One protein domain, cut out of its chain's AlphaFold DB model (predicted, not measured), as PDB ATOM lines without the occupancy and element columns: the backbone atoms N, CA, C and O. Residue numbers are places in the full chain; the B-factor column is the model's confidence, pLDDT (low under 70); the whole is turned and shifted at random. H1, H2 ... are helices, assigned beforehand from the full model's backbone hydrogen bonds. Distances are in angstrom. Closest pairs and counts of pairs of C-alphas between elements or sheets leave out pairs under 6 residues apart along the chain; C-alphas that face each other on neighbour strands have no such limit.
ATOM      1  N   PHE A 329      38.068  47.600 -30.969       89.00
ATOM      2  CA  PHE A 329      37.911  47.159 -29.583       89.00
ATOM      3  C   PHE A 329      39.224  46.664 -28.959       89.00
ATOM      4  O   PHE A 329      39.185  45.928 -27.975       89.00
ATOM      5  N   ALA A 330      40.383  47.035 -29.519       85.81
ATOM      6  CA  ALA A 330      41.692  46.597 -29.026       85.81
ATOM      7  C   ALA A 330      41.903  46.935 -27.540       85.81
ATOM      8  O   ALA A 330      42.319  46.066 -26.778       85.81
ATOM      9  N   ASP A 331      41.538  48.145 -27.106       88.31
ATOM     10  CA  ASP A 331      41.693  48.563 -25.707       88.31
ATOM     11  C   ASP A 331      40.804  47.755 -24.758       88.31
ATOM     12  O   ASP A 331      41.234  47.361 -23.675       88.31
ATOM     13  N   ARG A 332      39.576  47.429 -25.184       91.62
ATOM     14  CA  ARG A 332      38.666  46.573 -24.411       91.62
ATOM     15  C   ARG A 332      39.165  45.128 -24.360       91.62
ATOM     16  O   ARG A 332      39.067  44.494 -23.314       91.62
ATOM     17  N   ALA A 333      39.725  44.618 -25.460       88.88
ATOM     18  CA  ALA A 333      40.364  43.304 -25.501       88.88
ATOM     19  C   ALA A 333      41.577  43.244 -24.560       88.88
ATOM     20  O   ALA A 333      41.726  42.276 -23.821       88.88
ATOM     21  N   LYS A 334      42.406  44.295 -24.552       89.06
ATOM     22  CA  LYS A 334      43.560  44.428 -23.658       89.06
ATOM     23  C   LYS A 334      43.127  44.468 -22.194       89.06
ATOM     24  O   LYS A 334      43.598  43.657 -21.411       89.06
ATOM     25  N   ALA A 335      42.166  45.326 -21.852       90.75
ATOM     26  CA  ALA A 335      41.638  45.417 -20.493       90.75
ATOM     27  C   ALA A 335      41.035  44.088 -20.006       90.75
ATOM     28  O   ALA A 335      41.165  43.750 -18.834       90.75
ATOM     29  N   LEU A 336      40.392  43.318 -20.894       91.38
ATOM     30  CA  LEU A 336      39.947  41.962 -20.574       91.38
ATOM     31  C   LEU A 336      41.130  41.024 -20.356       91.38
ATOM     32  O   LEU A 336      41.132  40.331 -19.344       91.38
ATOM     33  N   ASN A 337      42.122  41.018 -21.249       90.88
ATOM     34  CA  ASN A 337      43.321  40.186 -21.138       90.88
ATOM     35  C   ASN A 337      44.083  40.426 -19.829       90.88
ATOM     36  O   ASN A 337      44.513  39.466 -19.205       90.88
ATOM     37  N   ASP A 338      44.141  41.670 -19.351       90.12
ATOM     38  CA  ASP A 338      44.766  42.029 -18.070       90.12
ATOM     39  C   ASP A 338      44.059  41.390 -16.846       90.12
ATOM     40  O   ASP A 338      44.594  41.405 -15.736       90.12
ATOM     41  N   THR A 339      42.855  40.822 -17.025       90.81
ATOM     42  CA  THR A 339      42.136  40.036 -15.998       90.81
ATOM     43  C   THR A 339      42.416  38.531 -16.056       90.81
ATOM     44  O   THR A 339      41.906  37.791 -15.213       90.81
ATOM     45  N   TYR A 340      43.176  38.067 -17.049       91.38
ATOM     46  CA  TYR A 340      43.571  36.671 -17.218       91.38
ATOM     47  C   TYR A 340      45.023  36.466 -16.732       91.38
ATOM     48  O   TYR A 340      45.798  37.420 -16.696       91.38
ATOM     49  N   PRO A 341      45.406  35.237 -16.340       88.94
ATOM     50  CA  PRO A 341      46.795  34.887 -16.040       88.94
ATOM     51  C   PRO A 341      47.691  35.052 -17.271       88.94
ATOM     52  O   PRO A 341      47.234  34.802 -18.388       88.94
ATOM     53  N   ASP A 342      48.966  35.394 -17.076       85.62
ATOM     54  CA  ASP A 342      49.931  35.549 -18.172       85.62
ATOM     55  C   ASP A 342      50.336  34.180 -18.744       85.62
ATOM     56  O   ASP A 342      51.292  33.540 -18.318       85.62
ATOM     57  N   THR A 343      49.518  33.677 -19.668       84.62
ATOM     58  CA  THR A 343      49.699  32.378 -20.323       84.62
ATOM     59  C   THR A 343      49.539  32.528 -21.834       84.62
ATOM     60  O   THR A 343      48.804  33.412 -22.287       84.62
ATOM     61  N   PRO A 344      50.160  31.650 -22.649       77.94
ATOM     62  CA  PRO A 344      50.097  31.748 -24.108       77.94
ATOM     63  C   PRO A 344      48.679  31.814 -24.705       77.94
ATOM     64  O   PRO A 344      48.510  32.423 -25.767       77.94
ATOM     65  N   ASP A 345      47.675  31.246 -24.029       86.00
ATOM     66  CA  ASP A 345      46.289  31.158 -24.509       86.00
ATOM     67  C   ASP A 345      45.344  32.205 -23.888       86.00
ATOM     68  O   ASP A 345      44.203  32.356 -24.336       86.00
ATOM     69  N   ALA A 346      45.801  32.977 -22.896       89.38
ATOM     70  CA  ALA A 346      44.978  33.973 -22.203       89.38
ATOM     71  C   ALA A 346      44.396  35.025 -23.152       89.38
ATOM     72  O   ALA A 346      43.206  35.333 -23.083       89.38
ATOM     73  N   ALA A 347      45.198  35.503 -24.105       89.19
ATOM     74  CA  ALA A 347      44.760  36.498 -25.081       89.19
ATOM     75  C   ALA A 347      43.627  35.993 -25.984       89.19
ATOM     76  O   ALA A 347      42.749  36.767 -26.369       89.19
ATOM     77  N   GLN A 348      43.614  34.694 -26.289       91.81
ATOM     78  CA  GLN A 348      42.549  34.064 -27.068       91.81
ATOM     79  C   GLN A 348      41.263  33.942 -26.249       91.81
ATOM     80  O   GLN A 348      40.185  34.297 -26.727       91.81
ATOM     81  N   ALA A 349      41.373  33.495 -24.994       93.50
ATOM     82  CA  ALA A 349      40.237  33.412 -24.081       93.50
ATOM     83  C   ALA A 349      39.635  34.798 -23.796       93.50
ATOM     84  O   ALA A 349      38.417  34.965 -23.843       93.50
ATOM     85  N   ALA A 350      40.471  35.818 -23.592       93.25
ATOM     86  CA  ALA A 350      40.040  37.200 -23.409       93.25
ATOM     87  C   ALA A 350      39.322  37.759 -24.645       93.25
ATOM     88  O   ALA A 350      38.327  38.477 -24.521       93.25
ATOM     89  N   HIS A 351      39.775  37.409 -25.852       94.06
ATOM     90  CA  HIS A 351      39.075  37.796 -27.070       94.06
ATOM     91  C   HIS A 351      37.744  37.052 -27.246       94.06
ATOM     92  O   HIS A 351      36.765  37.655 -27.680       94.06
ATOM     93  N   ALA A 352      37.673  35.768 -26.888       95.00
ATOM     94  CA  ALA A 352      36.410  35.032 -26.846       95.00
ATOM     95  C   ALA A 352      35.424  35.691 -25.859       95.00
ATOM     96  O   ALA A 352      34.251  35.886 -26.184       95.00
ATOM     97  N   ASP A 353      35.908  36.115 -24.688       95.25
ATOM     98  CA  ASP A 353      35.132  36.872 -23.698       95.25
ATOM     99  C   ASP A 353      34.597  38.182 -24.299       95.25
ATOM    100  O   ASP A 353      33.395  38.448 -24.247       95.25
ATOM    101  N   LEU A 354      35.454  38.951 -24.983       94.75
ATOM    102  CA  LEU A 354      35.041  40.150 -25.716       94.75
ATOM    103  C   LEU A 354      33.951  39.830 -26.747       94.75
ATOM    104  O   LEU A 354      32.891  40.453 -26.730       94.75
ATOM    105  N   PHE A 355      34.179  38.844 -27.618       95.56
ATOM    106  CA  PHE A 355      33.245  38.448 -28.671       95.56
ATOM    107  C   PHE A 355      31.860  38.094 -28.111       95.56
ATOM    108  O   PHE A 355      30.832  38.494 -28.662       95.56
ATOM    109  N   ALA A 356      31.813  37.380 -26.982       94.62
ATOM    110  CA  ALA A 356      30.565  37.015 -26.317       94.62
ATOM    111  C   ALA A 356      29.770  38.231 -25.797       94.62
ATOM    112  O   ALA A 356      28.546  38.130 -25.638       94.62
ATOM    113  N   GLN A 357      30.449  39.355 -25.538       93.19
ATOM    114  CA  GLN A 357      29.870  40.598 -25.025       93.19
ATOM    115  C   GLN A 357      29.485  41.605 -26.120       93.19
ATOM    116  O   GLN A 357      28.653  42.472 -25.856       93.19
ATOM    117  N   LEU A 358      30.066  41.514 -27.322       93.44
ATOM    118  CA  LEU A 358      29.798  42.462 -28.407       93.44
ATOM    119  C   LEU A 358      28.355  42.352 -28.926       93.44
ATOM    120  O   LEU A 358      27.789  41.262 -29.107       93.44
ATOM    121  N   ARG A 359      27.750  43.511 -29.177       92.38
ATOM    122  CA  ARG A 359      26.421  43.658 -29.778       92.38
ATOM    123  C   ARG A 359      26.517  43.786 -31.310       92.38
ATOM    124  O   ARG A 359      27.593  44.071 -31.830       92.38
ATOM    125  N   PRO A 360      25.418  43.562 -32.055       89.38
ATOM    126  CA  PRO A 360      25.434  43.656 -33.517       89.38
ATOM    127  C   PRO A 360      25.927  45.007 -34.066       89.38
ATOM    128  O   PRO A 360      26.673  45.029 -35.039       89.38
ATOM    129  N   ASP A 361      25.571  46.122 -33.423       90.31
ATOM    130  CA  ASP A 361      26.029  47.472 -33.781       90.31
ATOM    131  C   ASP A 361      27.539  47.656 -33.573       90.31
ATOM    132  O   ASP A 361      28.209  48.291 -34.383       90.31
ATOM    133  N   GLU A 362      28.086  47.045 -32.520       91.00
ATOM    134  CA  GLU A 362      29.526  47.041 -32.257       91.00
ATOM    135  C   GLU A 362      30.283  46.188 -33.284       91.00
ATOM    136  O   GLU A 362      31.354  46.575 -33.738       91.00
ATOM    137  N   PHE A 363      29.728  45.056 -33.723       89.25
ATOM    138  CA  PHE A 363      30.333  44.299 -34.822       89.25
ATOM    139  C   PHE A 363      30.373  45.120 -36.117       89.25
ATOM    140  O   PHE A 363      31.419  45.189 -36.759       89.25
ATOM    141  N   ALA A 364      29.279  45.806 -36.461       85.50
ATOM    142  CA  ALA A 364      29.165  46.597 -37.687       85.50
ATOM    143  C   ALA A 364      30.157  47.779 -37.780       85.50
ATOM    144  O   ALA A 364      30.449  48.254 -38.880       85.50
ATOM    145  N   SER A 365      30.715  48.248 -36.655       84.56
ATOM    146  CA  SER A 365      31.725  49.319 -36.661       84.56
ATOM    147  C   SER A 365      33.102  48.855 -37.151       84.56
ATOM    148  O   SER A 365      33.970  49.683 -37.424       84.56
ATOM    149  N   CYS A 366      33.337  47.544 -37.246       84.12
ATOM    150  CA  CYS A 366      34.567  46.988 -37.794       84.12
ATOM    151  C   CYS A 366      34.439  46.825 -39.321       84.12
ATOM    152  O   CYS A 366      33.517  46.140 -39.765       84.12
ATOM    153  N   ALA A 466      28.343  30.874 -32.459       89.88
ATOM    154  CA  ALA A 466      29.646  31.458 -32.162       89.88
ATOM    155  C   ALA A 466      29.706  32.106 -30.771       89.88
ATOM    156  O   ALA A 466      30.724  32.004 -30.088       89.88
ATOM    157  N   LYS A 467      28.614  32.728 -30.299       92.19
ATOM    158  CA  LYS A 467      28.565  33.306 -28.945       92.19
ATOM    159  C   LYS A 467      28.539  32.232 -27.866       92.19
ATOM    160  O   LYS A 467      29.155  32.401 -26.813       92.19
ATOM    161  N   ARG A 468      27.835  31.124 -28.095       91.44
ATOM    162  CA  ARG A 468      27.882  29.950 -27.217       91.44
ATOM    163  C   ARG A 468      29.285  29.351 -27.182       91.44
ATOM    164  O   ARG A 468      29.800  29.140 -26.086       91.44
ATOM    165  N   HIS A 469      29.904  29.155 -28.343       91.56
ATOM    166  CA  HIS A 469      31.270  28.650 -28.451       91.56
ATOM    167  C   HIS A 469      32.266  29.568 -27.721       91.56
ATOM    168  O   HIS A 469      33.102  29.089 -26.960       91.56
ATOM    169  N   ALA A 470      32.116  30.890 -27.844       93.81
ATOM    170  CA  ALA A 470      32.953  31.861 -27.140       93.81
ATOM    171  C   ALA A 470      32.893  31.690 -25.615       93.81
ATOM    172  O   ALA A 470      33.918  31.607 -24.943       93.81
ATOM    173  N   ARG A 471      31.685  31.549 -25.057       94.06
ATOM    174  CA  ARG A 471      31.492  31.315 -23.614       94.06
ATOM    175  C   ARG A 471      32.065  29.974 -23.159       94.06
ATOM    176  O   ARG A 471      32.600  29.880 -22.053       94.06
ATOM    177  N   GLN A 472      31.949  28.939 -23.992       92.25
ATOM    178  CA  GLN A 472      32.549  27.633 -23.724       92.25
ATOM    179  C   GLN A 472      34.074  27.720 -23.698       92.25
ATOM    180  O   GLN A 472      34.670  27.187 -22.770       92.25
ATOM    181  N   ALA A 473      34.694  28.449 -24.629       92.25
ATOM    182  CA  ALA A 473      36.141  28.650 -24.657       92.25
ATOM    183  C   ALA A 473      36.648  29.388 -23.407       92.25
ATOM    184  O   ALA A 473      37.606  28.943 -22.779       92.25
ATOM    185  N   VAL A 474      35.951  30.446 -22.972       94.75
ATOM    186  CA  VAL A 474      36.265  31.144 -21.709       94.75
ATOM    187  C   VAL A 474      36.157  30.199 -20.510       94.75
ATOM    188  O   VAL A 474      37.024  30.182 -19.639       94.75
ATOM    189  N   THR A 475      35.101  29.383 -20.464       94.25
ATOM    190  CA  THR A 475      34.898  28.405 -19.386       94.25
ATOM    191  C   THR A 475      35.996  27.343 -19.382       94.25
ATOM    192  O   THR A 475      36.561  27.056 -18.329       94.25
ATOM    193  N   ALA A 476      36.329  26.800 -20.554       91.94
ATOM    194  CA  ALA A 476      37.367  25.793 -20.725       91.94
ATOM    195  C   ALA A 476      38.740  26.321 -20.298       91.94
ATOM    196  O   ALA A 476      39.443  25.624 -19.569       91.94
ATOM    197  N   PHE A 477      39.079  27.563 -20.663       93.62
ATOM    198  CA  PHE A 477      40.308  28.216 -20.213       93.62
ATOM    199  C   PHE A 477      40.394  28.254 -18.683       93.62
ATOM    200  O   PHE A 477      41.359  27.755 -18.109       93.62
ATOM    201  N   TRP A 478      39.373  28.791 -18.001       93.75
ATOM    202  CA  TRP A 478      39.405  28.917 -16.541       93.75
ATOM    203  C   TRP A 478      39.424  27.557 -15.843       93.75
ATOM    204  O   TRP A 478      40.183  27.365 -14.896       93.75
ATOM    205  N   THR A 479      38.645  26.584 -16.320       91.38
ATOM    206  CA  THR A 479      38.705  25.212 -15.799       91.38
ATOM    207  C   THR A 479      40.093  24.596 -15.997       91.38
ATOM    208  O   THR A 479      40.615  23.982 -15.065       91.38
ATOM    209  N   GLY A 480      40.705  24.774 -17.171       90.50
ATOM    210  CA  GLY A 480      42.044  24.279 -17.489       90.50
ATOM    211  C   GLY A 480      43.121  24.910 -16.610       90.50
ATOM    212  O   GLY A 480      43.872  24.190 -15.959       90.50
ATOM    213  N   HIS A 481      43.132  26.240 -16.496       90.88
ATOM    214  CA  HIS A 481      44.082  26.975 -15.661       90.88
ATOM    215  C   HIS A 481      43.993  26.563 -14.183       90.88
ATOM    216  O   HIS A 481      45.004  26.233 -13.563       90.88
ATOM    217  N   LEU A 482      42.782  26.502 -13.615       90.31
ATOM    218  CA  LEU A 482      42.596  26.070 -12.226       90.31
ATOM    219  C   LEU A 482      42.975  24.598 -12.022       90.31
ATOM    220  O   LEU A 482      43.471  24.232 -10.958       90.31
ATOM    221  N   THR A 483      42.760  23.751 -13.030       89.50
ATOM    222  CA  THR A 483      43.194  22.349 -12.997       89.50
ATOM    223  C   THR A 483      44.716  22.236 -13.032       89.50
ATOM    224  O   THR A 483      45.269  21.439 -12.283       89.50
ATOM    225  N   ALA A 484      45.400  23.047 -13.840       87.25
ATOM    226  CA  ALA A 484      46.859  23.092 -13.867       87.25
ATOM    227  C   ALA A 484      47.435  23.585 -12.529       87.25
ATOM    228  O   ALA A 484      48.421  23.040 -12.041       87.25
ATOM    229  N   ARG A 485      46.780  24.565 -11.894       85.69
ATOM    230  CA  ARG A 485      47.217  25.147 -10.617       85.69
ATOM    231  C   ARG A 485      46.955  24.251  -9.403       85.69
ATOM    232  O   ARG A 485      47.785  24.184  -8.502       85.69
ATOM    233  N   TRP A 486      45.785  23.616  -9.330       86.06
ATOM    234  CA  TRP A 486      45.305  22.913  -8.124       86.06
ATOM    235  C   TRP A 486      45.051  21.414  -8.329       86.06
ATOM    236  O   TRP A 486      44.536  20.747  -7.432       86.06
ATOM    237  N   GLY A 487      45.371  20.877  -9.505       84.44
ATOM    238  CA  GLY A 487      45.035  19.512  -9.893       84.44
ATOM    239  C   GLY A 487      43.553  19.323 -10.242       84.44
ATOM    240  O   GLY A 487      42.713  20.229 -10.169       84.44
ATOM    241  N   THR A 488      43.206  18.098 -10.634       84.06
ATOM    242  CA  THR A 488      41.844  17.705 -11.028       84.06
ATOM    243  C   THR A 488      40.970  17.471  -9.789       84.06
ATOM    244  O   THR A 488      40.737  16.344  -9.364       84.06
ATOM    245  N   THR A 489      40.480  18.553  -9.184       84.88
ATOM    246  CA  THR A 489      39.667  18.521  -7.961       84.88
ATOM    247  C   THR A 489      38.222  18.945  -8.228       84.88
ATOM    248  O   THR A 489      37.877  19.475  -9.288       84.88
ATOM    249  N   PHE A 490      37.345  18.725  -7.246       83.62
ATOM    250  CA  PHE A 490      35.981  19.261  -7.271       83.62
ATOM    251  C   PHE A 490      35.975  20.790  -7.452       83.62
ATOM    252  O   PHE A 490      35.189  21.321  -8.239       83.62
ATOM    253  N   TRP A 491      36.899  21.491  -6.785       81.31
ATOM    254  CA  TRP A 491      36.991  22.948  -6.821       81.31
ATOM    255  C   TRP A 491      37.416  23.490  -8.187       81.31
ATOM    256  O   TRP A 491      36.792  24.435  -8.658       81.31
ATOM    257  N   SER A 492      38.396  22.886  -8.872       81.44
ATOM    258  CA  SER A 492      38.818  23.357 -10.205       81.44
ATOM    259  C   SER A 492      37.730  23.176 -11.273       81.44
ATOM    260  O   SER A 492      37.558  24.039 -12.138       81.44
ATOM    261  N   ARG A 493      36.910  22.120 -11.166       81.00
ATOM    262  CA  ARG A 493      35.748  21.904 -12.048       81.00
ATOM    263  C   ARG A 493      34.596  22.869 -11.773       81.00
ATOM    264  O   ARG A 493      33.959  23.329 -12.716       81.00
ATOM    265  N   TRP A 494      34.321  23.172 -10.503       87.06
ATOM    266  CA  TRP A 494      33.188  24.020 -10.119       87.06
ATOM    267  C   TRP A 494      33.490  25.521 -10.240       87.06
ATOM    268  O   TRP A 494      32.637  26.293 -10.674       87.06
ATOM    269  N   LEU A 495      34.714  25.939  -9.907       88.06
ATOM    270  CA  LEU A 495      35.112  27.346  -9.944       88.06
ATOM    271  C   LEU A 495      35.378  27.851 -11.365       88.06
ATOM    272  O   LEU A 495      35.104  29.015 -11.625       88.06
ATOM    273  N   GLY A 496      35.824  27.014 -12.308       86.88
ATOM    274  CA  GLY A 496      36.074  27.448 -13.694       86.88
ATOM    275  C   GLY A 496      34.886  28.194 -14.337       86.88
ATOM    276  O   GLY A 496      35.039  29.352 -14.734       86.88
ATOM    277  N   PRO A 497      33.667  27.616 -14.346       90.56
ATOM    278  CA  PRO A 497      32.456  28.314 -14.787       90.56
ATOM    279  C   PRO A 497      32.128  29.584 -13.989       90.56
ATOM    280  O   PRO A 497      31.606  30.547 -14.552       90.56
ATOM    281  N   ALA A 498      32.435  29.617 -12.687       90.44
ATOM    282  CA  ALA A 498      32.219  30.801 -11.859       90.44
ATOM    283  C   ALA A 498      33.166  31.948 -12.256       90.44
ATOM    284  O   ALA A 498      32.705  33.070 -12.439       90.44
ATOM    285  N   PHE A 499      34.454  31.667 -12.476       90.06
ATOM    286  CA  PHE A 499      35.454  32.639 -12.946       90.06
ATOM    287  C   PHE A 499      35.167  33.150 -14.364       90.06
ATOM    288  O   PHE A 499      35.362  34.334 -14.661       90.06
ATOM    289  N   ALA A 500      34.639  32.279 -15.229       89.31
ATOM    290  CA  ALA A 500      34.157  32.664 -16.549       89.31
ATOM    291  C   ALA A 500      32.979  33.644 -16.456       89.31
ATOM    292  O   ALA A 500      32.963  34.662 -17.145       89.31
ATOM    293  N   ARG A 501      32.010  33.362 -15.575       89.12
ATOM    294  CA  ARG A 501      30.778  34.149 -15.428       89.12
ATOM    295  C   ARG A 501      30.961  35.455 -14.652       89.12
ATOM    296  O   ARG A 501      30.245  36.416 -14.926       89.12
ATOM    297  N   PHE A 502      31.860  35.484 -13.673       90.31
ATOM    298  CA  PHE A 502      31.984  36.573 -12.708       90.31
ATOM    299  C   PHE A 502      33.409  37.150 -12.705       90.31
ATOM    300  O   PHE A 502      34.246  36.711 -11.914       90.31
ATOM    301  N   PRO A 503      33.696  38.170 -13.540       86.12
ATOM    302  CA  PRO A 503      35.043  38.726 -13.677       86.12
ATOM    303  C   PRO A 503      35.668  39.238 -12.375       86.12
ATOM    304  O   PRO A 503      36.882  39.172 -12.220       86.12
ATOM    305  N   PHE A 504      34.864  39.689 -11.404       87.00
ATOM    306  CA  PHE A 504      35.376  40.140 -10.104       87.00
ATOM    307  C   PHE A 504      36.080  39.026  -9.310       87.00
ATOM    308  O   PHE A 504      36.954  39.324  -8.501       87.00
ATOM    309  N   LEU A 505      35.748  37.750  -9.556       88.38
ATOM    310  CA  LEU A 505      36.428  36.616  -8.923       88.38
ATOM    311  C   LEU A 505      37.874  36.470  -9.412       88.38
ATOM    312  O   LEU A 505      38.714  35.980  -8.666       88.38
ATOM    313  N   ARG A 506      38.187  36.937 -10.628       88.06
ATOM    314  CA  ARG A 506      39.528  36.846 -11.231       88.06
ATOM    315  C   ARG A 506      40.569  37.616 -10.416       88.06
ATOM    316  O   ARG A 506      41.685  37.145 -10.257       88.06
ATOM    317  N   GLY A 507      40.168  38.739  -9.812       80.88
ATOM    318  CA  GLY A 507      41.017  39.529  -8.913       80.88
ATOM    319  C   GLY A 507      41.284  38.884  -7.548       80.88
ATOM    320  O   GLY A 507      42.098  39.406  -6.792       80.88
ATOM    321  N   LEU A 508      40.610  37.775  -7.218       82.94
ATOM    322  CA  LEU A 508      40.855  37.004  -5.994       82.94
ATOM    323  C   LEU A 508      41.947  35.942  -6.178       82.94
ATOM    324  O   LEU A 508      42.386  35.353  -5.190       82.94
ATOM    325  N   LEU A 509      42.372  35.673  -7.417       79.88
ATOM    326  CA  LEU A 509      43.520  34.806  -7.656       79.88
ATOM    327  C   LEU A 509      44.807  35.579  -7.347       79.88
ATOM    328  O   LEU A 509      44.942  36.729  -7.776       79.88
ATOM    329  N   PRO A 510      45.762  34.967  -6.622       71.81
ATOM    330  CA  PRO A 510      47.100  35.524  -6.509       71.81
ATOM    331  C   PRO A 510      47.645  35.754  -7.916       71.81
ATOM    332  O   PRO A 510      47.527  34.868  -8.765       71.81
ATOM    333  N   LYS A 511      48.226  36.930  -8.165       65.00
ATOM    334  CA  LYS A 511      49.021  37.113  -9.378       65.00
ATOM    335  C   LYS A 511      50.194  36.148  -9.289       65.00
ATOM    336  O   LYS A 511      50.797  36.024  -8.226       65.00
ATOM    337  N   ASP A 512      50.462  35.435 -10.372       63.38
ATOM    338  CA  ASP A 512      51.673  34.638 -10.452       63.38
ATOM    339  C   ASP A 512      52.846  35.617 -10.501       63.38
ATOM    340  O   ASP A 512      53.046  36.321 -11.490       63.38
ATOM    341  N   ASP A 513      53.549  35.741  -9.374       46.56
ATOM    342  CA  ASP A 513      54.824  36.441  -9.314       46.56
ATOM    343  C   ASP A 513      55.769  35.678 -10.250       46.56
ATOM    344  O   ASP A 513      56.017  34.491 -10.040       46.56
ATOM    345  N   GLY A 514      56.180  36.338 -11.336       44.06
ATOM    346  CA  GLY A 514      56.825  35.716 -12.491       44.06
ATOM    347  C   GLY A 514      57.897  34.683 -12.135       44.06
ATOM    348  O   GLY A 514      58.797  34.958 -11.338       44.06
ATOM    349  N   GLN A 515      57.782  33.507 -12.759       33.16
ATOM    350  CA  GLN A 515      58.907  32.597 -12.973       33.16
ATOM    351  C   GLN A 515      59.655  32.988 -14.240       33.16
ATOM    352  O   GLN A 515      58.972  33.336 -15.231       33.16
TER     353      GLN A 515
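AT A GLANCE: This is residues 329 to 366 and 466 to 515 of the 515 residues of an uncharacterized protein of Streptomyces griseocarneus (UniProt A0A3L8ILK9). A long helix, H4, forms the middle of this model: H5 folds back on it as a helical hairpin, and H2 crosses it elsewhere along its length. H1 packs across H2, H6 makes a corner with H5, and H3 lies off towards one end, touching no helix. The printed part has 88 residues with six named helices, H1 to H6 in chain order, and no named strand; the class is all helix, with mostly crossed packing. It is compact, with a radius of gyration of the C-alphas of 13.4 A, yet elongated, spanning 42 by 27 by 21 A.

IN THESE COORDINATES: H4, residues 466 to 486, is 29.9 A long from C-alpha 466 at (29.646, 31.458, -32.162) to C-alpha 486 at (45.305, 22.913, -8.124). H5, residues 490 to 501, measures 17.8 A, and H2, residues 346 to 357, 16.7 A. H1, residues 330 to 337, spans 10.3 A, H6, residues 503 to 508, 9.8 A, and H3, residues 360 to 364, 6.3 A.

HOW THE PARTS SIT: H4 and H5 touch, closest at the C-alphas of Thr 479 and Gly 496, 4.0 A, at a steep tilt of 40 degrees, opposite ways. H4 touches H2, closest at the C-alphas of Ala 352 and Ala 470, 4.7 A; their tilt of 37 degrees is only just steep. H2 touches H1 at a steep tilt of 66 degrees, closest at the C-alphas of Ala 350 and Asn 337, 5.0 A. H5, with residues 498 to 499 alone, only just touches H6, with 3 pairs of C-alphas within 8 A, and only at the corner; the closest C-alphas are those of Phe 499 and Leu 505, 5.7 A. H2 and H5 are only just apart, at 8.4 A. Every O i to N i+4 pair is within hydrogen-bond range in H1, H2, H3 and H4, against 6 of 8 in H5 and 0 of 2 in H6, where 2 of 3 O i to N i+3 pairs are.

THE WHOLE: The C-alphas farthest apart, of Ser 365 and Thr 489, are 42.8 A apart. Residues 367 to 465 are not printed; C-alphas 366 and 466 are 17.2 A apart across the cut. Of the links printed whole, none is long. Residues 511 to 515 have pLDDT under 70.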